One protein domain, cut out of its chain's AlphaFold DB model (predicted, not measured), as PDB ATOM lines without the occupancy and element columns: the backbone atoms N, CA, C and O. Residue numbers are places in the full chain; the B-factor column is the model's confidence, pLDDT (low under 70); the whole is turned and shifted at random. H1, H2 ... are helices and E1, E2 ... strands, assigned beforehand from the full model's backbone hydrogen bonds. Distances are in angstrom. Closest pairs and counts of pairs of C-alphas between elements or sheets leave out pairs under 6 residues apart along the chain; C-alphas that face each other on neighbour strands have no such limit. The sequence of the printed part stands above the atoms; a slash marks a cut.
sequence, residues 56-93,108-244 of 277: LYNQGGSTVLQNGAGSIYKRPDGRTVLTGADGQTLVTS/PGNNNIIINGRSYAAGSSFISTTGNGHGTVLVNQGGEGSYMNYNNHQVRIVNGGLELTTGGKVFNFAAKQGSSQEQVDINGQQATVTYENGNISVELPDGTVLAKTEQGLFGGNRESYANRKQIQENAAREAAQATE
ATOM      1  N   LEU A  56      21.092 -29.312  11.331       53.25
ATOM      2  CA  LEU A  56      22.180 -29.854  10.569       53.25
ATOM      3  C   LEU A  56      22.364 -31.310  10.978       53.25
ATOM      4  O   LEU A  56      22.625 -31.605  12.144       53.25
ATOM      5  N   TYR A  57      22.214 -32.211  10.018       57.44
ATOM      6  CA  TYR A  57      22.285 -33.643  10.256       57.44
ATOM      7  C   TYR A  57      23.420 -34.253   9.448       57.44
ATOM      8  O   TYR A  57      23.431 -34.097   8.234       57.44
ATOM      9  N   ASN A  58      24.358 -34.943  10.098       47.31
ATOM     10  CA  ASN A  58      25.402 -35.723   9.437       47.31
ATOM     11  C   ASN A  58      25.225 -37.194   9.829       47.31
ATOM     12  O   ASN A  58      25.379 -37.540  11.002       47.31
ATOM     13  N   GLN A  59      24.858 -38.048   8.873       47.16
ATOM     14  CA  GLN A  59      24.797 -39.493   9.093       47.16
ATOM     15  C   GLN A  59      25.099 -40.243   7.793       47.16
ATOM     16  O   GLN A  59      24.526 -39.946   6.748       47.16
ATOM     17  N   GLY A  60      26.003 -41.226   7.860       45.97
ATOM     18  CA  GLY A  60      26.355 -42.072   6.713       45.97
ATOM     19  C   GLY A  60      27.092 -41.336   5.586       45.97
ATOM     20  O   GLY A  60      26.876 -41.653   4.424       45.97
ATOM     21  N   GLY A  61      27.896 -40.318   5.913       53.31
ATOM     22  CA  GLY A  61      28.622 -39.497   4.930       53.31
ATOM     23  C   GLY A  61      27.794 -38.365   4.310       53.31
ATOM     24  O   GLY A  61      28.340 -37.399   3.779       53.31
ATOM     25  N   SER A  62      26.467 -38.412   4.451       46.78
ATOM     26  CA  SER A  62      25.569 -37.383   3.929       46.78
ATOM     27  C   SER A  62      25.246 -36.319   4.975       46.78
ATOM     28  O   SER A  62      25.033 -36.618   6.151       46.78
ATOM     29  N   THR A  63      25.209 -35.057   4.543       59.66
ATOM     30  CA  THR A  63      24.876 -33.908   5.390       59.66
ATOM     31  C   THR A  63      23.589 -33.250   4.907       59.66
ATOM     32  O   THR A  63      23.506 -32.832   3.758       59.66
ATOM     33  N   VAL A  64      22.588 -33.097   5.769       56.28
ATOM     34  CA  VAL A  64      21.325 -32.434   5.423       56.28
ATOM     35  C   VAL A  64      21.159 -31.155   6.235       56.28
ATOM     36  O   VAL A  64      21.236 -31.185   7.463       56.28
ATOM     37  N   LEU A  65      20.906 -30.041   5.546       61.06
ATOM     38  CA  LEU A  65      20.388 -28.806   6.137       61.06
ATOM     39  C   LEU A  65      18.893 -28.709   5.849       61.06
ATOM     40  O   LEU A  65      18.486 -28.574   4.693       61.06
ATOM     41  N   GLN A  66      18.075 -28.743   6.897       54.62
ATOM     42  CA  GLN A  66      16.625 -28.596   6.784       54.62
ATOM     43  C   GLN A  66      16.184 -27.221   7.305       54.62
ATOM     44  O   GLN A  66      16.541 -26.832   8.413       54.62
ATOM     45  N   ASN A  67      15.362 -26.511   6.516       50.31
ATOM     46  CA  ASN A  67      14.706 -25.235   6.860       50.31
ATOM     47  C   ASN A  67      15.593 -23.973   6.921       50.31
ATOM     48  O   ASN A  67      15.168 -22.966   7.483       50.31
ATOM     49  N   GLY A  68      16.767 -23.967   6.284       49.88
ATOM     50  CA  GLY A  68      17.614 -22.772   6.165       49.88
ATOM     51  C   GLY A  68      17.751 -22.275   4.722       49.88
ATOM     52  O   GLY A  68      18.053 -23.059   3.826       49.88
ATOM     53  N   ALA A  69      17.576 -20.971   4.486       45.62
ATOM     54  CA  ALA A  69      18.160 -20.309   3.317       45.62
ATOM     55  C   ALA A  69      19.686 -20.278   3.514       45.62
ATOM     56  O   ALA A  69      20.184 -19.520   4.337       45.62
ATOM     57  N   GLY A  70      20.419 -21.162   2.842       50.72
ATOM     58  CA  GLY A  70      21.859 -21.315   3.037       50.72
ATOM     59  C   GLY A  70      22.659 -21.048   1.769       50.72
ATOM     60  O   GLY A  70      22.144 -21.171   0.661       50.72
ATOM     61  N   SER A  71      23.930 -20.695   1.941       53.00
ATOM     62  CA  SER A  71      24.890 -20.541   0.846       53.00
ATOM     63  C   SER A  71      25.865 -21.712   0.851       53.00
ATOM     64  O   SER A  71      26.361 -22.093   1.911       53.00
ATOM     65  N   ILE A  72      26.170 -22.248  -0.328       59.81
ATOM     66  CA  ILE A  72      27.258 -23.209  -0.524       59.81
ATOM     67  C   ILE A  72      28.318 -22.536  -1.376       59.81
ATOM     68  O   ILE A  72      28.007 -21.996  -2.438       59.81
ATOM     69  N   TYR A  73      29.571 -22.603  -0.950       56.47
ATOM     70  CA  TYR A  73      30.690 -22.204  -1.792       56.47
ATOM     71  C   TYR A  73      31.905 -23.092  -1.544       56.47
ATOM     72  O   TYR A  73      32.148 -23.534  -0.423       56.47
ATOM     73  N   LYS A  74      32.695 -23.343  -2.593       54.97
ATOM     74  CA  LYS A  74      34.048 -23.877  -2.424       54.97
ATOM     75  C   LYS A  74      34.991 -22.732  -2.078       54.97
ATOM     76  O   LYS A  74      34.962 -21.676  -2.711       54.97
ATOM     77  N   ARG A  75      35.818 -22.927  -1.057       57.88
ATOM     78  CA  ARG A  75      36.925 -22.020  -0.757       57.88
ATOM     79  C   ARG A  75      38.103 -22.269  -1.704       57.88
ATOM     80  O   ARG A  75      38.186 -23.340  -2.303       57.88
ATOM     81  N   PRO A  76      39.058 -21.322  -1.786       50.22
ATOM     82  CA  PRO A  76      40.295 -21.508  -2.548       50.22
ATOM     83  C   PRO A  76      41.119 -22.733  -2.123       50.22
ATOM     84  O   PRO A  76      41.912 -23.232  -2.908       50.22
ATOM     85  N   ASP A  77      40.919 -23.223  -0.896       56.53
ATOM     86  CA  ASP A  77      41.549 -24.434  -0.361       56.53
ATOM     87  C   ASP A  77      40.799 -25.732  -0.717       56.53
ATOM     88  O   ASP A  77      41.041 -26.770  -0.112       56.53
ATOM     89  N   GLY A  78      39.841 -25.675  -1.648       50.78
ATOM     90  CA  GLY A  78      39.073 -26.829  -2.124       50.78
ATOM     91  C   GLY A  78      37.961 -27.301  -1.184       50.78
ATOM     92  O   GLY A  78      37.095 -28.070  -1.610       50.78
ATOM     93  N   ARG A  79      37.921 -26.810   0.063       59.12
ATOM     94  CA  ARG A  79      36.910 -27.200   1.054       59.12
ATOM     95  C   ARG A  79      35.555 -26.603   0.705       59.12
ATOM     96  O   ARG A  79      35.447 -25.428   0.345       59.12
ATOM     97  N   THR A  80      34.509 -27.405   0.855       55.72
ATOM     98  CA  THR A  80      33.133 -26.956   0.668       55.72
ATOM     99  C   THR A  80      32.641 -26.344   1.966       55.72
ATOM    100  O   THR A  80      32.718 -26.966   3.024       55.72
ATOM    101  N   VAL A  81      32.144 -25.116   1.889       61.25
ATOM    102  CA  VAL A  81      31.591 -24.392   3.024       61.25
ATOM    103  C   VAL A  81      30.094 -24.235   2.837       61.25
ATOM    104  O   VAL A  81      29.634 -23.752   1.803       61.25
ATOM    105  N   LEU A  82      29.342 -24.638   3.854       65.12
ATOM    106  CA  LEU A  82      27.905 -24.462   3.951       65.12
ATOM    107  C   LEU A  82      27.621 -23.458   5.044       65.12
ATOM    108  O   LEU A  82      27.998 -23.685   6.184       65.12
ATOM    109  N   THR A  83      26.958 -22.361   4.708       59.25
ATOM    110  CA  THR A  83      26.520 -21.356   5.681       59.25
ATOM    111  C   THR A  83      25.000 -21.375   5.747       59.25
ATOM    112  O   THR A  83      24.349 -21.087   4.744       59.25
ATOM    113  N   GLY A  84      24.434 -21.747   6.893       49.38
ATOM    114  CA  GLY A  84      22.998 -21.686   7.160       49.38
ATOM    115  C   GLY A  84      22.494 -20.248   7.329       49.38
ATOM    116  O   GLY A  84      23.277 -19.321   7.544       49.38
ATOM    117  N   ALA A  85      21.172 -20.060   7.257       49.59
ATOM    118  CA  ALA A  85      20.515 -18.754   7.436       49.59
ATOM    119  C   ALA A  85      20.772 -18.126   8.819       49.59
ATOM    120  O   ALA A  85      20.666 -16.916   8.990       49.59
ATOM    121  N   ASP A  86      21.085 -18.965   9.801       47.41
ATOM    122  CA  ASP A  86      21.414 -18.628  11.183       47.41
ATOM    123  C   ASP A  86      22.916 -18.363  11.400       47.41
ATOM    124  O   ASP A  86      23.349 -18.145  12.529       47.41
ATOM    125  N   GLY A  87      23.718 -18.376  10.330       47.34
ATOM    126  CA  GLY A  87      25.165 -18.160  10.380       47.34
ATOM    127  C   GLY A  87      25.971 -19.391  10.799       47.34
ATOM    128  O   GLY A  87      27.201 -19.317  10.868       47.34
ATOM    129  N   GLN A  88      25.326 -20.539  11.041       46.94
ATOM    130  CA  GLN A  88      26.045 -21.787  11.290       46.94
ATOM    131  C   GLN A  88      26.826 -22.195  10.047       46.94
ATOM    132  O   GLN A  88      26.284 -22.222   8.943       46.94
ATOM    133  N   THR A  89      28.108 -22.507  10.226       48.66
ATOM    134  CA  THR A  89      29.003 -22.830   9.117       48.66
ATOM    135  C   THR A  89      29.531 -24.252   9.253       48.66
ATOM    136  O   THR A  89      30.141 -24.590  10.263       48.66
ATOM    137  N   LEU A  90      29.341 -25.073   8.224       54.97
ATOM    138  CA  LEU A  90      30.055 -26.331   8.053       54.97
ATOM    139  C   LEU A  90      31.144 -26.169   7.018       54.97
ATOM    140  O   LEU A  90      30.930 -25.587   5.962       54.97
ATOM    141  N   VAL A  91      32.287 -26.761   7.305       61.88
ATOM    142  CA  VAL A  91      33.412 -26.838   6.389       61.88
ATOM    143  C   VAL A  91      33.694 -28.319   6.199       61.88
ATOM    144  O   VAL A  91      34.018 -28.995   7.174       61.88
ATOM    145  N   THR A  92      33.555 -28.839   4.980       56.88
ATOM    146  CA  THR A  92      33.994 -30.208   4.695       56.88
ATOM    147  C   THR A  92      35.500 -30.292   4.924       56.88
ATOM    148  O   THR A  92      36.233 -29.338   4.634       56.88
ATOM    149  N   SER A  93      35.975 -31.418   5.453       48.53
ATOM    150  CA  SER A  93      37.405 -31.714   5.477       48.53
ATOM    151  C   SER A  93      37.957 -31.570   4.055       48.53
ATOM    152  O   SER A  93      37.311 -31.979   3.086       48.53
ATOM    153  N   PRO A 108      32.102 -47.204  -1.169       39.41
ATOM    154  CA  PRO A 108      32.548 -45.815  -1.213       39.41
ATOM    155  C   PRO A 108      31.371 -44.912  -0.853       39.41
ATOM    156  O   PRO A 108      30.382 -44.828  -1.584       39.41
ATOM    157  N   GLY A 109      31.446 -44.309   0.334       42.78
ATOM    158  CA  GLY A 109      30.387 -43.475   0.874       42.78
ATOM    159  C   GLY A 109      30.207 -42.259  -0.021       42.78
ATOM    160  O   GLY A 109      31.070 -41.386  -0.071       42.78
ATOM    161  N   ASN A 110      29.095 -42.204  -0.751       48.94
ATOM    162  CA  ASN A 110      28.710 -40.989  -1.452       48.94
ATOM    163  C   ASN A 110      28.396 -39.926  -0.394       48.94
ATOM    164  O   ASN A 110      27.404 -40.027   0.331       48.94
ATOM    165  N   ASN A 111      29.258 -38.918  -0.286       55.41
ATOM    166  CA  ASN A 111      29.034 -37.802   0.622       55.41
ATOM    167  C   ASN A 111      28.103 -36.805  -0.065       55.41
ATOM    168  O   ASN A 111      28.549 -35.914  -0.800       55.41
ATOM    169  N   ASN A 112      26.800 -36.988   0.152       55.78
ATOM    170  CA  ASN A 112      25.775 -36.139  -0.431       55.78
ATOM    171  C   ASN A 112      25.370 -35.057   0.563       55.78
ATOM    172  O   ASN A 112      24.993 -35.325   1.702       55.78
ATOM    173  N   ILE A 113      25.469 -33.803   0.138       57.81
ATOM    174  CA  ILE A 113      25.071 -32.668   0.953       57.81
ATOM    175  C   ILE A 113      23.786 -32.088   0.384       57.81
ATOM    176  O   ILE A 113      23.783 -31.576  -0.731       57.81
ATOM    177  N   ILE A 114      22.694 -32.164   1.137       57.12
ATOM    178  CA  ILE A 114      21.360 -31.752   0.698       57.12
ATOM    179  C   ILE A 114      20.945 -30.523   1.502       57.12
ATOM    180  O   ILE A 114      20.797 -30.581   2.721       57.12
ATOM    181  N   ILE A 115      20.713 -29.406   0.818       56.53
ATOM    182  CA  ILE A 115      20.118 -28.211   1.412       56.53
ATOM    183  C   ILE A 115      18.667 -28.126   0.973       56.53
ATOM    184  O   ILE A 115      18.352 -27.794  -0.173       56.53
ATOM    185  N   ASN A 116      17.778 -28.381   1.925       52.56
ATOM    186  CA  ASN A 116      16.346 -28.220   1.757       52.56
ATOM    187  C   ASN A 116      15.931 -26.866   2.349       52.56
ATOM    188  O   ASN A 116      15.424 -26.759   3.472       52.56
ATOM    189  N   GLY A 117      16.243 -25.803   1.607       42.00
ATOM    190  CA  GLY A 117      15.885 -24.442   1.979       42.00
ATOM    191  C   GLY A 117      14.456 -24.116   1.558       42.00
ATOM    192  O   GLY A 117      14.094 -24.271   0.395       42.00
ATOM    193  N   ARG A 118      13.651 -23.566   2.478       35.12
ATOM    194  CA  ARG A 118      12.444 -22.792   2.131       35.12
ATOM    195  C   ARG A 118      12.870 -21.442   1.537       35.12
ATOM    196  O   ARG A 118      12.628 -20.390   2.118       35.12
ATOM    197  N   SER A 119      13.589 -21.465   0.421       32.97
ATOM    198  CA  SER A 119      13.825 -20.266  -0.377       32.97
ATOM    199  C   SER A 119      12.505 -19.883  -1.048       32.97
ATOM    200  O   SER A 119      11.803 -20.751  -1.565       32.97
ATOM    201  N   TYR A 120      12.163 -18.593  -1.050       31.75
ATOM    202  CA  TYR A 120      10.956 -18.037  -1.681       31.75
ATOM    203  C   TYR A 120      10.855 -18.336  -3.198       31.75
ATOM    204  O   TYR A 120       9.809 -18.099  -3.798       31.75
ATOM    205  N   ALA A 121      11.901 -18.917  -3.798       34.25
ATOM    206  CA  ALA A 121      11.896 -19.579  -5.098       34.25
ATOM    207  C   ALA A 121      12.214 -21.080  -4.905       34.25
ATOM    208  O   ALA A 121      13.369 -21.489  -4.912       34.25
ATOM    209  N   ALA A 122      11.171 -21.871  -4.646       39.03
ATOM    210  CA  ALA A 122      11.166 -23.306  -4.347       39.03
ATOM    211  C   ALA A 122      12.156 -24.179  -5.158       39.03
ATOM    212  O   ALA A 122      11.833 -24.635  -6.254       39.03
ATOM    213  N   GLY A 123      13.312 -24.504  -4.576       49.69
ATOM    214  CA  GLY A 123      14.206 -25.530  -5.107       49.69
ATOM    215  C   GLY A 123      15.210 -26.023  -4.069       49.69
ATOM    216  O   GLY A 123      15.705 -25.251  -3.244       49.69
ATOM    217  N   SER A 124      15.471 -27.330  -4.068       58.12
ATOM    218  CA  SER A 124      16.511 -27.940  -3.244       58.12
ATOM    219  C   SER A 124      17.867 -27.795  -3.938       58.12
ATOM    220  O   SER A 124      17.985 -27.879  -5.161       58.12
ATOM    221  N   SER A 125      18.919 -27.541  -3.162       61.88
ATOM    222  CA  SER A 125      20.288 -27.634  -3.674       61.88
ATOM    223  C   SER A 125      20.910 -28.913  -3.154       61.88
ATOM    224  O   SER A 125      20.746 -29.234  -1.978       61.88
ATOM    225  N   PHE A 126      21.632 -29.632  -4.002       68.25
ATOM    226  CA  PHE A 126      22.404 -30.777  -3.549       68.25
ATOM    227  C   PHE A 126      23.813 -30.765  -4.126       68.25
ATOM    228  O   PHE A 126      24.059 -30.304  -5.243       68.25
ATOM    229  N   ILE A 127      24.733 -31.286  -3.329       65.19
ATOM    230  CA  ILE A 127      26.098 -31.601  -3.708       65.19
ATOM    231  C   ILE A 127      26.210 -33.111  -3.658       65.19
ATOM    232  O   ILE A 127      25.933 -33.692  -2.615       65.19
ATOM    233  N   SER A 128      26.612 -33.739  -4.751       63.81
ATOM    234  CA  SER A 128      26.914 -35.166  -4.768       63.81
ATOM    235  C   SER A 128      28.409 -35.345  -4.940       63.81
ATOM    236  O   SER A 128      28.965 -34.914  -5.948       63.81
ATOM    237  N   THR A 129      29.067 -35.977  -3.972       61.94
ATOM    238  CA  THR A 129      30.470 -36.387  -4.114       61.94
ATOM    239  C   THR A 129      30.480 -37.878  -4.389       61.94
ATOM    240  O   THR A 129      30.251 -38.681  -3.489       61.94
ATOM    241  N   THR A 130      30.667 -38.247  -5.654       55.25
ATOM    242  CA  THR A 130      30.651 -39.653  -6.071       55.25
ATOM    243  C   THR A 130      32.027 -40.261  -5.827       55.25
ATOM    244  O   THR A 130      32.997 -39.845  -6.463       55.25
ATOM    245  N   GLY A 131      32.118 -41.251  -4.933       41.41
ATOM    246  CA  GLY A 131      33.387 -41.824  -4.451       41.41
ATOM    247  C   GLY A 131      34.240 -42.577  -5.487       41.41
ATOM    248  O   GLY A 131      35.322 -43.041  -5.155       41.41
ATOM    249  N   ASN A 132      33.807 -42.663  -6.748       47.84
ATOM    250  CA  ASN A 132      34.522 -43.362  -7.827       47.84
ATOM    251  C   ASN A 132      35.308 -42.411  -8.757       47.84
ATOM    252  O   ASN A 132      35.481 -42.699  -9.938       47.84
ATOM    253  N   GLY A 133      35.741 -41.246  -8.267       42.88
ATOM    254  CA  GLY A 133      36.520 -40.289  -9.068       42.88
ATOM    255  C   GLY A 133      35.703 -39.454 -10.065       42.88
ATOM    256  O   GLY A 133      36.277 -38.688 -10.833       42.88
ATOM    257  N   HIS A 134      34.365 -39.519 -10.029       50.44
ATOM    258  CA  HIS A 134      33.488 -38.758 -10.938       50.44
ATOM    259  C   HIS A 134      33.311 -37.273 -10.560       50.44
ATOM    260  O   HIS A 134      32.450 -36.597 -11.119       50.44
ATOM    261  N   GLY A 135      34.132 -36.740  -9.653       57.28
ATOM    262  CA  GLY A 135      34.106 -35.335  -9.248       57.28
ATOM    263  C   GLY A 135      32.899 -34.947  -8.382       57.28
ATOM    264  O   GLY A 135      31.932 -35.692  -8.215       57.28
ATOM    265  N   THR A 136      32.981 -33.755  -7.788       65.38
ATOM    266  CA  THR A 136      31.868 -33.131  -7.062       65.38
ATOM    267  C   THR A 136      30.819 -32.651  -8.069       65.38
ATOM    268  O   THR A 136      31.156 -31.930  -8.995       65.38
ATOM    269  N   VAL A 137      29.545 -32.976  -7.883       72.75
ATOM    270  CA  VAL A 137      28.438 -32.416  -8.674       72.75
ATOM    271  C   VAL A 137      27.667 -31.440  -7.805       72.75
ATOM    272  O   VAL A 137      27.323 -31.779  -6.678       72.75
ATOM    273  N   LEU A 138      27.371 -30.249  -8.319       74.25
ATOM    274  CA  LEU A 138      26.503 -29.274  -7.668       74.25
ATOM    275  C   LEU A 138      25.250 -29.072  -8.514       74.25
ATOM    276  O   LEU A 138      25.336 -28.770  -9.702       74.25
ATOM    277  N   VAL A 139      24.079 -29.196  -7.901       74.81
ATOM    278  CA  VAL A 139      22.805 -28.861  -8.536       74.81
ATOM    279  C   VAL A 139      22.086 -27.868  -7.648       74.81
ATOM    280  O   VAL A 139      21.859 -28.123  -6.468       74.81
ATOM    281  N   ASN A 140      21.736 -26.726  -8.222       75.31
ATOM    282  CA  ASN A 140      20.930 -25.709  -7.569       75.31
ATOM    283  C   ASN A 140      19.605 -25.655  -8.316       75.31
ATOM    284  O   ASN A 140      19.541 -25.128  -9.429       75.31
ATOM    285  N   GLN A 141      18.570 -26.261  -7.734       71.44
ATOM    286  CA  GLN A 141      17.239 -26.132  -8.299       71.44
ATOM    287  C   GLN A 141      16.738 -24.722  -8.014       71.44
ATOM    288  O   GLN A 141      16.722 -24.286  -6.864       71.44
ATOM    289  N   GLY A 142      16.377 -23.993  -9.062       66.69
ATOM    290  CA  GLY A 142      16.018 -22.591  -8.929       66.69
ATOM    291  C   GLY A 142      15.723 -21.932 -10.271       66.69
ATOM    292  O   GLY A 142      16.142 -22.402 -11.329       66.69
ATOM    293  N   GLY A 143      14.951 -20.847 -10.219       72.44
ATOM    294  CA  GLY A 143      14.544 -20.071 -11.389       72.44
ATOM    295  C   GLY A 143      15.497 -18.924 -11.725       72.44
ATOM    296  O   GLY A 143      16.681 -18.931 -11.394       72.44
ATOM    297  N   GLU A 144      14.960 -17.904 -12.381       79.94
ATOM    298  CA  GLU A 144      15.659 -16.650 -12.664       79.94
ATOM    299  C   GLU A 144      16.372 -16.086 -11.418       79.94
ATOM    300  O   GLU A 144      15.819 -16.101 -10.317       79.94
ATOM    301  N   GLY A 145      17.609 -15.611 -11.580       72.00
ATOM    302  CA  GLY A 145      18.432 -15.105 -10.479       72.00
ATOM    303  C   GLY A 145      19.137 -16.177  -9.641       72.00
ATOM    304  O   GLY A 145      19.936 -15.821  -8.774       72.00
ATOM    305  N   SER A 146      18.901 -17.469  -9.903       79.19
ATOM    306  CA  SER A 146      19.648 -18.554  -9.251       79.19
ATOM    307  C   SER A 146      21.137 -18.412  -9.497       79.19
ATOM    308  O   SER A 146      21.547 -18.017 -10.587       79.19
ATOM    309  N   TYR A 147      21.932 -18.751  -8.488       81.19
ATOM    310  CA  TYR A 147      23.375 -18.554  -8.471       81.19
ATOM    311  C   TYR A 147      24.074 -19.797  -7.925       81.19
ATOM    312  O   TYR A 147      23.596 -20.442  -6.993       81.19
ATOM    313  N   MET A 148      25.232 -20.111  -8.491       83.06
ATOM    314  CA  MET A 148      26.083 -21.214  -8.074       83.06
ATOM    315  C   MET A 148      27.552 -20.829  -8.250       83.06
ATOM    316  O   MET A 148      27.909 -20.100  -9.170       83.06
ATOM    317  N   ASN A 149      28.418 -21.351  -7.383       78.69
ATOM    318  CA  ASN A 149      29.863 -21.290  -7.566       78.69
ATOM    319  C   ASN A 149      30.426 -22.716  -7.578       78.69
ATOM    320  O   ASN A 149      30.237 -23.463  -6.617       78.69
ATOM    321  N   TYR A 150      31.084 -23.093  -8.671       81.12
ATOM    322  CA  TYR A 150      31.644 -24.419  -8.887       81.12
ATOM    323  C   TYR A 150      33.006 -24.317  -9.577       81.12
ATOM    324  O   TYR A 150      33.135 -23.651 -10.597       81.12
ATOM    325  N   ASN A 151      34.021 -24.980  -9.017       82.38
ATOM    326  CA  ASN A 151      35.395 -24.994  -9.535       82.38
ATOM    327  C   ASN A 151      35.961 -23.593  -9.869       82.38
ATOM    328  O   ASN A 151      36.498 -23.363 -10.944       82.38
ATOM    329  N   ASN A 152      35.804 -22.624  -8.957       81.81
ATOM    330  CA  ASN A 152      36.187 -21.213  -9.150       81.81
ATOM    331  C   ASN A 152      35.453 -20.485 -10.296       81.81
ATOM    332  O   ASN A 152      35.858 -19.392 -10.702       81.81
ATOM    333  N   HIS A 153      34.350 -21.049 -10.781       86.56
ATOM    334  CA  HIS A 153      33.455 -20.426 -11.740       86.56
ATOM    335  C   HIS A 153      32.142 -20.070 -11.061       86.56
ATOM    336  O   HIS A 153      31.493 -20.909 -10.439       86.56
ATOM    337  N   GLN A 154      31.732 -18.817 -11.195       87.81
ATOM    338  CA  GLN A 154      30.423 -18.379 -10.733       87.81
ATOM    339  C   GLN A 154      29.456 -18.425 -11.903       87.81
ATOM    340  O   GLN A 154      29.773 -17.931 -12.981       87.81
ATOM    341  N   VAL A 155      28.276 -18.994 -11.699       90.31
ATOM    342  CA  VAL A 155      27.218 -19.026 -12.702       90.31
ATOM    343  C   VAL A 155      25.906 -18.528 -12.137       90.31
ATOM    344  O   VAL A 155      25.573 -18.792 -10.982       90.31
ATOM    345  N   ARG A 156      25.157 -17.800 -12.962       88.38
ATOM    346  CA  ARG A 156      23.865 -17.221 -12.608       88.38
ATOM    347  C   ARG A 156      22.880 -17.332 -13.763       88.38
ATOM    348  O   ARG A 156      23.271 -17.215 -14.921       88.38
ATOM    349  N   ILE A 157      21.600 -17.527 -13.459       88.19
ATOM    350  CA  ILE A 157      20.531 -17.421 -14.460       88.19
ATOM    351  C   ILE A 157      20.134 -15.949 -14.592       88.19
ATOM    352  O   ILE A 157      19.707 -15.348 -13.604       88.19
ATOM    353  N   VAL A 158      20.295 -15.381 -15.792       87.94
ATOM    354  CA  VAL A 158      19.980 -13.973 -16.097       87.94
ATOM    355  C   VAL A 158      19.186 -13.885 -17.400       87.94
ATOM    356  O   VAL A 158      19.652 -14.328 -18.450       87.94
ATOM    357  N   ASN A 159      17.993 -13.296 -17.344       89.44
ATOM    358  CA  ASN A 159      17.019 -13.198 -18.431       89.44
ATOM    359  C   ASN A 159      16.781 -14.548 -19.137       89.44
ATOM    360  O   ASN A 159      16.770 -14.634 -20.365       89.44
ATOM    361  N   GLY A 160      16.663 -15.629 -18.359       88.00
ATOM    362  CA  GLY A 160      16.512 -17.002 -18.847       88.00
ATOM    363  C   GLY A 160      17.767 -17.627 -19.471       88.00
ATOM    364  O   GLY A 160      17.733 -18.819 -19.805       88.00
ATOM    365  N   GLY A 161      18.850 -16.858 -19.626       94.00
ATOM    366  CA  GLY A 161      20.165 -17.298 -20.082       94.00
ATOM    367  C   GLY A 161      21.085 -17.741 -18.943       94.00
ATOM    368  O   GLY A 161      20.658 -17.899 -17.801       94.00
ATOM    369  N   LEU A 162      22.359 -17.940 -19.270       94.94
ATOM    370  CA  LEU A 162      23.420 -18.313 -18.341       94.94
ATOM    371  C   LEU A 162      24.507 -17.237 -18.370       94.94
ATOM    372  O   LEU A 162      25.117 -16.983 -19.406       94.94
ATOM    373  N   GLU A 163      24.758 -16.621 -17.227       95.38
ATOM    374  CA  GLU A 163      25.895 -15.739 -16.996       95.38
ATOM    375  C   GLU A 163      26.988 -16.542 -16.287       95.38
ATOM    376  O   GLU A 163      26.726 -17.180 -15.271       95.38
ATOM    377  N   LEU A 164      28.205 -16.515 -16.820       95.19
ATOM    378  CA  LEU A 164      29.390 -17.182 -16.288       95.19
ATOM    379  C   LEU A 164      30.445 -16.134 -15.942       95.19
ATOM    380  O   LEU A 164      30.900 -15.402 -16.815       95.19
ATOM    381  N   THR A 165      30.893 -16.097 -14.692       92.81
ATOM    382  CA  THR A 165      32.027 -15.281 -14.254       92.81
ATOM    383  C   THR A 165      33.222 -16.171 -13.934       92.81
ATOM    384  O   THR A 165      33.164 -17.024 -13.048       92.81
ATOM    385  N   THR A 166      34.324 -15.971 -14.656       92.69
ATOM    386  CA  THR A 166      35.570 -16.732 -14.491       92.69
ATOM    387  C   THR A 166      36.785 -15.863 -14.797       92.69
ATOM    388  O   THR A 166      36.785 -15.078 -15.746       92.69
ATOM    389  N   GLY A 167      37.832 -15.954 -13.971       88.50
ATOM    390  CA  GLY A 167      39.036 -15.122 -14.119       88.50
ATOM    391  C   GLY A 167      38.757 -13.612 -14.059       88.50
ATOM    392  O   GLY A 167      39.435 -12.833 -14.723       88.50
ATOM    393  N   GLY A 168      37.719 -13.194 -13.324       87.94
ATOM    394  CA  GLY A 168      37.298 -11.791 -13.219       87.94
ATOM    395  C   GLY A 168      36.560 -11.237 -14.446       87.94
ATOM    396  O   GLY A 168      36.248 -10.048 -14.471       87.94
ATOM    397  N   LYS A 169      36.266 -12.068 -15.454       93.75
ATOM    398  CA  LYS A 169      35.482 -11.693 -16.638       93.75
ATOM    399  C   LYS A 169      34.109 -12.346 -16.607       93.75
ATOM    400  O   LYS A 169      33.978 -13.471 -16.131       93.75
ATOM    401  N   VAL A 170      33.120 -11.644 -17.152       95.25
ATOM    402  CA  VAL A 170      31.730 -12.100 -17.256       95.25
ATOM    403  C   VAL A 170      31.416 -12.454 -18.708       95.25
ATOM    404  O   VAL A 170      31.676 -11.662 -19.613       95.25
ATOM    405  N   PHE A 171      30.835 -13.629 -18.915       97.00
ATOM    406  CA  PHE A 171      30.402 -14.172 -20.196       97.00
ATOM    407  C   PHE A 171      28.900 -14.428 -20.132       97.00
ATOM    408  O   PHE A 171      28.415 -15.031 -19.180       97.00
ATOM    409  N   ASN A 172      28.161 -13.965 -21.135       96.81
ATOM    410  CA  ASN A 172      26.706 -14.059 -21.163       96.81
ATOM    411  C   ASN A 172      26.253 -14.932 -22.327       96.81
ATOM    412  O   ASN A 172      26.528 -14.622 -23.485       96.81
ATOM    413  N   PHE A 173      25.505 -15.981 -22.009       96.69
ATOM    414  CA  PHE A 173      24.923 -16.904 -22.969       96.69
ATOM    415  C   PHE A 173      23.405 -16.754 -22.921       96.69
ATOM    416  O   PHE A 173      22.742 -17.211 -21.989       96.69
ATOM    417  N   ALA A 174      22.839 -16.069 -23.911       94.88
ATOM    418  CA  ALA A 174      21.392 -15.916 -24.011       94.88
ATOM    419  C   ALA A 174      20.734 -17.256 -24.364       94.88
ATOM    420  O   ALA A 174      21.275 -18.031 -25.154       94.88
ATOM    421  N   ALA A 175      19.545 -17.522 -23.821       92.31
ATOM    422  CA  ALA A 175      18.790 -18.711 -24.198       92.31
ATOM    423  C   ALA A 175      18.433 -18.681 -25.689       92.31
ATOM    424  O   ALA A 175      17.903 -17.692 -26.199       92.31
ATOM    425  N   LYS A 176      18.702 -19.789 -26.381       93.12
ATOM    426  CA  LYS A 176      18.354 -19.989 -27.789       93.12
ATOM    427  C   LYS A 176      17.307 -21.094 -27.902       93.12
ATOM    428  O   LYS A 176      17.298 -22.044 -27.117       93.12
ATOM    429  N   GLN A 177      16.421 -20.952 -28.882       90.00
ATOM    430  CA  GLN A 177      15.470 -21.997 -29.257       90.00
ATOM    431  C   GLN A 177      16.142 -23.004 -30.197       90.00
ATOM    432  O   GLN A 177      16.977 -22.625 -31.018       90.00
ATOM    433  N   GLY A 178      15.756 -24.277 -30.084       90.06
ATOM    434  CA  GLY A 178      16.336 -25.376 -30.857       90.06
ATOM    435  C   GLY A 178      17.689 -25.860 -30.329       90.06
ATOM    436  O   GLY A 178      18.067 -25.577 -29.190       90.06
ATOM    437  N   SER A 179      18.398 -26.617 -31.167       94.00
ATOM    438  CA  SER A 179      19.692 -27.221 -30.841       94.00
ATOM    439  C   SER A 179      20.808 -26.557 -31.643       94.00
ATOM    440  O   SER A 179      20.770 -26.554 -32.872       94.00
ATOM    441  N   SER A 180      21.799 -25.983 -30.962       96.12
ATOM    442  CA  SER A 180      22.977 -25.391 -31.608       96.12
ATOM    443  C   SER A 180      24.213 -25.511 -30.724       96.12
ATOM    444  O   SER A 180      24.096 -25.676 -29.513       96.12
ATOM    445  N   GLN A 181      25.396 -25.429 -31.325       96.75
ATOM    446  CA  GLN A 181      26.670 -25.488 -30.618       96.75
ATOM    447  C   GLN A 181      27.608 -24.419 -31.178       96.75
ATOM    448  O   GLN A 181      27.665 -24.220 -32.392       96.75
ATOM    449  N   GLU A 182      28.343 -23.738 -30.306       96.19
ATOM    450  CA  GLU A 182      29.353 -22.748 -30.680       96.19
ATOM    451  C   GLU A 182      30.614 -22.896 -29.824       96.19
ATOM    452  O   GLU A 182      30.581 -23.463 -28.733       96.19
ATOM    453  N   GLN A 183      31.735 -22.409 -30.351       97.12
ATOM    454  CA  GLN A 183      32.996 -22.321 -29.622       97.12
ATOM    455  C   GLN A 183      33.196 -20.879 -29.166       97.12
ATOM    456  O   GLN A 183      33.017 -19.948 -29.957       97.12
ATOM    457  N   VAL A 184      33.547 -20.699 -27.898       96.31
ATOM    458  CA  VAL A 184      33.745 -19.391 -27.275       96.31
ATOM    459  C   VAL A 184      35.106 -19.375 -26.599       96.31
ATOM    460  O   VAL A 184      35.445 -20.278 -25.841       96.31
ATOM    461  N   ASP A 185      35.880 -18.324 -26.854       95.94
ATOM    462  CA  ASP A 185      37.129 -18.094 -26.137       95.94
ATOM    463  C   ASP A 185      36.822 -17.580 -24.722       95.94
ATOM    464  O   ASP A 185      36.262 -16.494 -24.538       95.94
ATOM    465  N   ILE A 186      37.189 -18.378 -23.723       93.19
ATOM    466  CA  ILE A 186      37.081 -18.049 -22.307       93.19
ATOM    467  C   ILE A 186      38.496 -18.031 -21.736       93.19
ATOM    468  O   ILE A 186      39.125 -19.065 -21.535       93.19
ATOM    469  N   ASN A 187      38.996 -16.827 -21.455       91.69
ATOM    470  CA  ASN A 187      40.332 -16.600 -20.892       91.69
ATOM    471  C   ASN A 187      41.489 -17.178 -21.737       91.69
ATOM    472  O   ASN A 187      42.493 -17.622 -21.186       91.69
ATOM    473  N   GLY A 188      41.387 -17.113 -23.068       90.69
ATOM    474  CA  GLY A 188      42.419 -17.574 -24.002       90.69
ATOM    475  C   GLY A 188      42.351 -19.069 -24.311       90.69
ATOM    476  O   GLY A 188      43.272 -19.612 -24.921       90.69
ATOM    477  N   GLN A 189      41.291 -19.748 -23.873       94.88
ATOM    478  CA  GLN A 189      41.063 -21.165 -24.115       94.88
ATOM    479  C   GLN A 189      39.674 -21.383 -24.725       94.88
ATOM    480  O   GLN A 189      38.717 -20.690 -24.389       94.88
ATOM    481  N   GLN A 190      39.560 -22.353 -25.632       96.31
ATOM    482  CA  GLN A 190      38.300 -22.662 -26.313       96.31
ATOM    483  C   GLN A 190      37.372 -23.467 -25.402       96.31
ATOM    484  O   GLN A 190      37.717 -24.573 -24.990       96.31
ATOM    485  N   ALA A 191      36.191 -22.923 -25.129       96.81
ATOM    486  CA  ALA A 191      35.101 -23.595 -24.443       96.81
ATOM    487  C   ALA A 191      33.957 -23.878 -25.422       96.81
ATOM    488  O   ALA A 191      33.643 -23.063 -26.290       96.81
ATOM    489  N   THR A 192      33.298 -25.019 -25.252       97.69
ATOM    490  CA  THR A 192      32.149 -25.408 -26.072       97.69
ATOM    491  C   THR A 192      30.852 -25.020 -25.377       97.69
ATOM    492  O   THR A 192      30.607 -25.421 -24.244       97.69
ATOM    493  N   VAL A 193      29.990 -24.277 -26.069       97.62
ATOM    494  CA  VAL A 193      28.659 -23.908 -25.580       97.62
ATOM    495  C   VAL A 193      27.610 -24.622 -26.415       97.62
ATOM    496  O   VAL A 193      27.536 -24.431 -27.629       97.62
ATOM    497  N   THR A 194      26.783 -25.425 -25.760       97.38
ATOM    498  CA  THR A 194      25.671 -26.148 -26.382       97.38
ATOM    499  C   THR A 194      24.353 -25.574 -25.886       97.38
ATOM    500  O   THR A 194      24.139 -25.411 -24.684       97.38
ATOM    501  N   TYR A 195      23.461 -25.291 -26.825       96.94
ATOM    502  CA  TYR A 195      22.096 -24.848 -26.589       96.94
ATOM    503  C   TYR A 195      21.144 -25.968 -26.981       96.94
ATOM    504  O   TYR A 195      21.272 -26.522 -28.073       96.94
ATOM    505  N   GLU A 196      20.178 -26.272 -26.124       95.06
ATOM    506  CA  GLU A 196      19.163 -27.287 -26.401       95.06
ATOM    507  C   GLU A 196      17.836 -26.896 -25.750       95.06
ATOM    508  O   GLU A 196      17.665 -27.028 -24.539       95.06
ATOM    509  N   ASN A 197      16.883 -26.413 -26.553       91.75
ATOM    510  CA  ASN A 197      15.523 -26.074 -26.106       91.75
ATOM    511  C   ASN A 197      15.505 -25.135 -24.884       91.75
ATOM    512  O   ASN A 197      14.797 -25.362 -23.907       91.75
ATOM    513  N   GLY A 198      16.325 -24.083 -24.913       89.81
ATOM    514  CA  GLY A 198      16.458 -23.143 -23.799       89.81
ATOM    515  C   GLY A 198      17.356 -23.618 -22.650       89.81
ATOM    516  O   GLY A 198      17.617 -22.823 -21.744       89.81
ATOM    517  N   ASN A 199      17.866 -24.851 -22.682       93.69
ATOM    518  CA  ASN A 199      18.990 -25.279 -21.850       93.69
ATOM    519  C   ASN A 199      20.303 -24.786 -22.460       93.69
ATOM    520  O   ASN A 199      20.423 -24.657 -23.679       93.69
ATOM    521  N   ILE A 200      21.279 -24.513 -21.603       96.56
ATOM    522  CA  ILE A 200      22.600 -24.020 -21.989       96.56
ATOM    523  C   ILE A 200      23.621 -24.820 -21.197       96.56
ATOM    524  O   ILE A 200      23.536 -24.834 -19.974       96.56
ATOM    525  N   SER A 201      24.585 -25.453 -21.854       96.62
ATOM    526  CA  SER A 201      25.720 -26.101 -21.193       96.62
ATOM    527  C   SER A 201      27.029 -25.574 -21.757       96.62
ATOM    528  O   SER A 201      27.229 -25.595 -22.970       96.62
ATOM    529  N   VAL A 202      27.917 -25.139 -20.875       97.38
ATOM    530  CA  VAL A 202      29.261 -24.656 -21.176       97.38
ATOM    531  C   VAL A 202      30.246 -25.711 -20.688       97.38
ATOM    532  O   VAL A 202      30.343 -25.955 -19.487       97.38
ATOM    533  N   GLU A 203      30.946 -26.350 -21.618       96.94
ATOM    534  CA  GLU A 203      32.054 -27.267 -21.356       96.94
ATOM    535  C   GLU A 203      33.361 -26.486 -21.490       96.94
ATOM    536  O   GLU A 203      33.729 -26.014 -22.570       96.94
ATOM    537  N   LEU A 204      34.023 -26.298 -20.355       95.38
ATOM    538  CA  LEU A 204      35.284 -25.596 -20.243       95.38
ATOM    539  C   LEU A 204      36.460 -26.513 -20.637       95.38
ATOM    540  O   LEU A 204      36.335 -27.739 -20.611       95.38
ATOM    541  N   PRO A 205      37.623 -25.934 -20.984       92.19
ATOM    542  CA  PRO A 205      38.808 -26.686 -21.411       92.19
ATOM    543  C   PRO A 205      39.348 -27.678 -20.373       92.19
ATOM    544  O   PRO A 205      40.034 -28.631 -20.728       92.19
ATOM    545  N   ASP A 206      39.069 -27.441 -19.093       89.44
ATOM    546  CA  ASP A 206      39.457 -28.300 -17.974       89.44
ATOM    547  C   ASP A 206      38.497 -29.491 -17.768       89.44
ATOM    548  O   ASP A 206      38.680 -30.280 -16.843       89.44
ATOM    549  N   GLY A 207      37.474 -29.632 -18.620       90.00
ATOM    550  CA  GLY A 207      36.441 -30.665 -18.525       90.00
ATOM    551  C   GLY A 207      35.285 -30.314 -17.584       90.00
ATOM    552  O   GLY A 207      34.354 -31.114 -17.435       90.00
ATOM    553  N   THR A 208      35.307 -29.128 -16.966       91.94
ATOM    554  CA  THR A 208      34.198 -28.626 -16.156       91.94
ATOM    555  C   THR A 208      32.999 -28.319 -17.047       91.94
ATOM    556  O   THR A 208      33.102 -27.601 -18.038       91.94
ATOM    557  N   VAL A 209      31.829 -28.824 -16.667       94.69
ATOM    558  CA  VAL A 209      30.551 -28.529 -17.314       94.69
ATOM    559  C   VAL A 209      29.690 -27.706 -16.372       94.69
ATOM    560  O   VAL A 209      29.352 -28.146 -15.273       94.69
ATOM    561  N   LEU A 210      29.307 -26.522 -16.835       94.88
ATOM    562  CA  LEU A 210      28.395 -25.611 -16.155       94.88
ATOM    563  C   LEU A 210      27.157 -25.446 -17.019       94.88
ATOM    564  O   LEU A 210      27.269 -25.104 -18.193       94.88
ATOM    565  N   ALA A 211      25.973 -25.683 -16.470       95.00
ATOM    566  CA  ALA A 211      24.765 -25.668 -17.271       95.00
ATOM    567  C   ALA A 211      23.582 -25.006 -16.575       95.00
ATOM    568  O   ALA A 211      23.360 -25.173 -15.379       95.00
ATOM    569  N   LYS A 212      22.777 -24.307 -17.373       94.00
ATOM    570  CA  LYS A 212      21.392 -23.975 -17.068       94.00
ATOM    571  C   LYS A 212      20.501 -25.036 -17.697       94.00
ATOM    572  O   LYS A 212      20.489 -25.224 -18.912       94.00
ATOM    573  N   THR A 213      19.744 -25.710 -16.852       91.00
ATOM    574  CA  THR A 213      18.745 -26.713 -17.215       91.00
ATOM    575  C   THR A 213      17.343 -26.190 -16.900       91.00
ATOM    576  O   THR A 213      17.193 -25.178 -16.215       91.00
ATOM    577  N   GLU A 214      16.305 -26.895 -17.343       86.44
ATOM    578  CA  GLU A 214      14.911 -26.615 -16.964       86.44
ATOM    579  C   GLU A 214      14.698 -26.599 -15.446       86.44
ATOM    580  O   GLU A 214      13.844 -25.874 -14.947       86.44
ATOM    581  N   GLN A 215      15.486 -27.388 -14.711       82.25
ATOM    582  CA  GLN A 215      15.360 -27.527 -13.264       82.25
ATOM    583  C   GLN A 215      16.237 -26.548 -12.477       82.25
ATOM    584  O   GLN A 215      16.122 -26.507 -11.258       82.25
ATOM    585  N   GLY A 216      17.104 -25.774 -13.136       87.25
ATOM    586  CA  GLY A 216      18.025 -24.836 -12.493       87.25
ATOM    587  C   GLY A 216      19.466 -25.002 -12.963       87.25
ATOM    588  O   GLY A 216      19.716 -25.394 -14.106       87.25
ATOM    589  N   LEU A 217      20.425 -24.689 -12.095       89.75
ATOM    590  CA  LEU A 217      21.852 -24.716 -12.412       89.75
ATOM    591  C   LEU A 217      22.489 -26.070 -12.083       89.75
ATOM    592  O   LEU A 217      22.137 -26.727 -11.104       89.75
ATOM    593  N   PHE A 218      23.473 -26.453 -12.889       91.06
ATOM    594  CA  PHE A 218      24.285 -27.656 -12.743       91.06
ATOM    595  C   PHE A 218      25.770 -27.302 -12.889       91.06
ATOM    596  O   PHE A 218      26.139 -26.548 -13.790       91.06
ATOM    597  N   GLY A 219      26.615 -27.893 -12.050       90.56
ATOM    598  CA  GLY A 219      28.071 -27.870 -12.158       90.56
ATOM    599  C   GLY A 219      28.641 -29.268 -11.930       90.56
ATOM    600  O   GLY A 219      28.266 -29.937 -10.971       90.56
ATOM    601  N   GLY A 220      29.522 -29.730 -12.811       90.06
ATOM    602  CA  GLY A 220      30.125 -31.062 -12.731       90.06
ATOM    603  C   GLY A 220      31.086 -31.301 -13.890       90.06
ATOM    604  O   GLY A 220      31.709 -30.360 -14.370       90.06
ATOM    605  N   ASN A 221      31.191 -32.539 -14.367       90.06
ATOM    606  CA  ASN A 221      31.894 -32.876 -15.609       90.06
ATOM    607  C   ASN A 221      30.915 -33.421 -16.667       90.06
ATOM    608  O   ASN A 221      29.708 -33.544 -16.428       90.06
ATOM    609  N   ARG A 222      31.437 -33.755 -17.850       89.31
ATOM    610  CA  ARG A 222      30.649 -34.265 -18.981       89.31
ATOM    611  C   ARG A 222      29.872 -35.541 -18.661       89.31
ATOM    612  O   ARG A 222      28.714 -35.666 -19.056       89.31
ATOM    613  N   GLU A 223      30.489 -36.472 -17.946       88.12
ATOM    614  CA  GLU A 223      29.858 -37.736 -17.566       88.12
ATOM    615  C   GLU A 223      28.727 -37.507 -16.556       88.12
ATOM    616  O   GLU A 223      27.607 -37.982 -16.751       88.12
ATOM    617  N   SER A 224      28.973 -36.696 -15.525       85.94
ATOM    618  CA  SER A 224      27.949 -36.292 -14.563       85.94
ATOM    619  C   SER A 224      26.791 -35.563 -15.244       85.94
ATOM    620  O   SER A 224      25.638 -35.768 -14.875       85.94
ATOM    621  N   TYR A 225      27.065 -34.735 -16.257       89.31
ATOM    622  CA  TYR A 225      26.023 -34.037 -17.009       89.31
ATOM    623  C   TYR A 225      25.177 -34.995 -17.864       89.31
ATOM    624  O   TYR A 225      23.950 -34.846 -17.945       89.31
ATOM    625  N   ALA A 226      25.800 -36.011 -18.467       88.56
ATOM    626  CA  ALA A 226      25.088 -37.069 -19.182       88.56
ATOM    627  C   ALA A 226      24.174 -37.865 -18.233       88.56
ATOM    628  O   ALA A 226      23.007 -38.097 -18.546       88.56
ATOM    629  N   ASN A 227      24.668 -38.168 -17.030       85.88
ATOM    630  CA  ASN A 227      23.946 -38.909 -15.994       85.88
ATOM    631  C   ASN A 227      23.106 -38.019 -15.058       85.88
ATOM    632  O   ASN A 227      22.558 -38.502 -14.067       85.88
ATOM    633  N   ARG A 228      22.960 -36.721 -15.364       84.19
ATOM    634  CA  ARG A 228      22.377 -35.727 -14.442       84.19
ATOM    635  C   ARG A 228      20.997 -36.111 -13.917       84.19
ATOM    636  O   ARG A 228      20.725 -35.903 -12.742       84.19
ATOM    637  N   LYS A 229      20.144 -36.697 -14.766       83.44
ATOM    638  CA  LYS A 229      18.787 -37.116 -14.383       83.44
ATOM    639  C   LYS A 229      18.831 -38.201 -13.312       83.44
ATOM    640  O   LYS A 229      18.161 -38.080 -12.297       83.44
ATOM    641  N   GLN A 230      19.680 -39.210 -13.502       83.44
ATOM    642  CA  GLN A 230      19.857 -40.285 -12.530       83.44
ATOM    643  C   GLN A 230      20.427 -39.754 -11.209       83.44
ATOM    644  O   GLN A 230      19.958 -40.137 -10.141       83.44
ATOM    645  N   ILE A 231      21.399 -38.839 -11.273       79.38
ATOM    646  CA  ILE A 231      21.967 -38.197 -10.078       79.38
ATOM    647  C   ILE A 231      20.881 -37.416  -9.325       79.38
ATOM    648  O   ILE A 231      20.754 -37.559  -8.113       79.38
ATOM    649  N   GLN A 232      20.062 -36.634 -10.035       75.75
ATOM    650  CA  GLN A 232      18.952 -35.877  -9.449       75.75
ATOM    651  C   GLN A 232      17.893 -36.787  -8.819       75.75
ATOM    652  O   GLN A 232      17.426 -36.508  -7.718       75.75
ATOM    653  N   GLU A 233      17.525 -37.883  -9.481       79.62
ATOM    654  CA  GLU A 233      16.563 -38.857  -8.954       79.62
ATOM    655  C   GLU A 233      17.082 -39.557  -7.693       79.62
ATOM    656  O   GLU A 233      16.344 -39.692  -6.713       79.62
ATOM    657  N   ASN A 234      18.354 -39.966  -7.692       76.50
ATOM    658  CA  ASN A 234      18.996 -40.561  -6.522       76.50
ATOM    659  C   ASN A 234      19.056 -39.560  -5.363       76.50
ATOM    660  O   ASN A 234      18.616 -39.880  -4.260       76.50
ATOM    661  N   ALA A 235      19.487 -38.323  -5.633       70.06
ATOM    662  CA  ALA A 235      19.528 -37.257  -4.637       70.06
ATOM    663  C   ALA A 235      18.134 -36.940  -4.070       70.06
ATOM    664  O   ALA A 235      17.981 -36.763  -2.863       70.06
ATOM    665  N   ALA A 236      17.091 -36.918  -4.908       71.88
ATOM    666  CA  ALA A 236      15.716 -36.711  -4.459       71.88
ATOM    667  C   ALA A 236      15.220 -37.858  -3.563       71.88
ATOM    668  O   ALA A 236      14.554 -37.616  -2.554       71.88
ATOM    669  N   ARG A 237      15.559 -39.108  -3.904       75.31
ATOM    670  CA  ARG A 237      15.213 -40.283  -3.094       75.31
ATOM    671  C   ARG A 237      15.902 -40.246  -1.734       75.31
ATOM    672  O   ARG A 237      15.245 -40.467  -0.719       75.31
ATOM    673  N   GLU A 238      17.191 -39.937  -1.709       69.31
ATOM    674  CA  GLU A 238      17.956 -39.802  -0.470       69.31
ATOM    675  C   GLU A 238      17.452 -38.636   0.386       69.31
ATOM    676  O   GLU A 238      17.263 -38.794   1.589       69.31
ATOM    677  N   ALA A 239      17.121 -37.494  -0.225       64.75
ATOM    678  CA  ALA A 239      16.520 -36.362   0.475       64.75
ATOM    679  C   ALA A 239      15.181 -36.728   1.130       64.75
ATOM    680  O   ALA A 239      14.919 -36.337   2.273       64.75
ATOM    681  N   ALA A 240      14.337 -37.497   0.438       69.75
ATOM    682  CA  ALA A 240      13.077 -37.981   0.990       69.75
ATOM    683  C   ALA A 240      13.306 -38.925   2.183       69.75
ATOM    684  O   ALA A 240      12.657 -38.775   3.219       69.75
ATOM    685  N   GLN A 241      14.266 -39.848   2.070       73.88
ATOM    686  CA  GLN A 241      14.635 -40.760   3.157       73.88
ATOM    687  C   GLN A 241      15.186 -40.010   4.372       73.88
ATOM    688  O   GLN A 241      14.734 -40.246   5.493       73.88
ATOM    689  N   ALA A 242      16.106 -39.069   4.158       65.38
ATOM    690  CA  ALA A 242      16.690 -38.274   5.230       65.38
ATOM    691  C   ALA A 242      15.641 -37.394   5.928       65.38
ATOM    692  O   ALA A 242      15.656 -37.267   7.150       65.38
ATOM    693  N   THR A 243      14.684 -36.839   5.177       68.56
ATOM    694  CA  THR A 243      13.582 -36.047   5.749       68.56
ATOM    695  C   THR A 243      12.685 -36.901   6.647       68.56
ATOM    696  O   THR A 243      12.315 -36.472   7.741       68.56
ATOM    697  N   GLU A 244      12.350 -38.121   6.222       75.75
ATOM    698  CA  GLU A 244      11.538 -39.030   7.033       75.75
ATOM    699  C   GLU A 244      12.282 -39.475   8.300       75.75
ATOM    700  O   GLU A 244      11.706 -39.494   9.388       75.75
TER     701      GLU A 244
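This is residues 56 to 93 and 108 to 244 of the 277 residues of the protein "CG18067" of Drosophila busckii (UniProt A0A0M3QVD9). A long, twisted wall of ten strands has the helix H2 across one face, over E2, E6, E7 and E8, and the four-stranded sheet E9 to E12 over part of its other face as a partial sandwich. A small three-stranded sheet, E3 to E5, stands beyond that second sheet, with E3 beside E9. The printed part has 175 residues, with seventeen named strands, E1 to E17, followed by two named helices, H1 and H2; the class is mostly strand. The wall is mixed, in the order E1 E2 E6 E7 E8 E17 E16 E15 E14 E13, and the small sheets are antiparallel. The whole is compact, with a radius of gyration of the C-alphas of 15.7 A and spans of 44 by 31 by 30 A.

E1, residues 56 to 59, an edge strand of the large sheet, forms a hairpin with E2, residues 62 to 66; N 57 and O 64 are 2.9 A apart, within hydrogen-bond range. E3, residues 71 to 74, E4, 80 to 83, and E5, 89 to 91, form a meander, each strand the antiparallel neighbour of the one before (N 73 and O 81, 3.0 A; N 82 and O 90, 2.8 A). E6, residues 111 to 116, is parallel to E2 at 8 degrees (N 65 and O 114, 2.9 A). It opens the meander E6, E7, residues 125 to 129, and E8, residues 136 to 141 (N 113 and O 127, N 128 and O 137, both 2.8 A). E9, residues 147 to 150, E10, 153 to 158, E11, 161 to 166, and E12, 169 to 173, form another (N 148 and O 155, 2.8 A; N 156 and O 163, 2.9 A; N 164 and O 171, 2.8 A). The closest C-alphas of E3 and E9 are those of Tyr 73 and Asn 149, 5.9 A. The last meander is E13, residues 179 to 186, E14, 189 to 196, E15, 199 to 203, E16, 208 to 213, and E17, 216 to 221 (N 182 and O 193, 2.9 A; N 194 and O 201, N 202 and O 210, N 211 and O 218, each 2.8 A). E17 is also the antiparallel neighbour of E8 (N 138 and O 219, 2.8 A). The sandwich, two sheets face to face, has planes 15 degrees apart; the closest C-alphas of E11 and E16 are those of Leu 162 and Lys 212, 6.1 A. H1, residues 222 to 226, and H2, residues 228 to 244, are on the same face of the large sheet, at heights over the sheet of 7.8 and 9.5 A. H2 makes two layers with it and runs across the strands, at 67 degrees to E2 on the local plane; its closest C-alphas to E6 are those of Ala 239 and Ile 114, 6.7 A. In H1 and H2 every O i to N i+4 pair is within hydrogen-bond range.

E1 begins at C-alpha 56, (22.180, -29.854, 10.569). E13 measures 21.4 A and E14 22.9 A from first to last C-alpha. H2 measures 24.3 A and ends at C-alpha 244, (11.538, -39.030, 7.033).

The two C-alphas farthest apart, those of Gly 188 and Glu 244, are 48.8 A apart. Residues 94 to 107 are not printed, and C-alphas 93 and 108 are 16.3 A apart across the cut. Of the links that are printed whole, none is long. Mean pLDDT of the printed part is 73.9; residues 56 to 93, 108 to 136, 142, 238 to 240 and 242 to 243 are under 70.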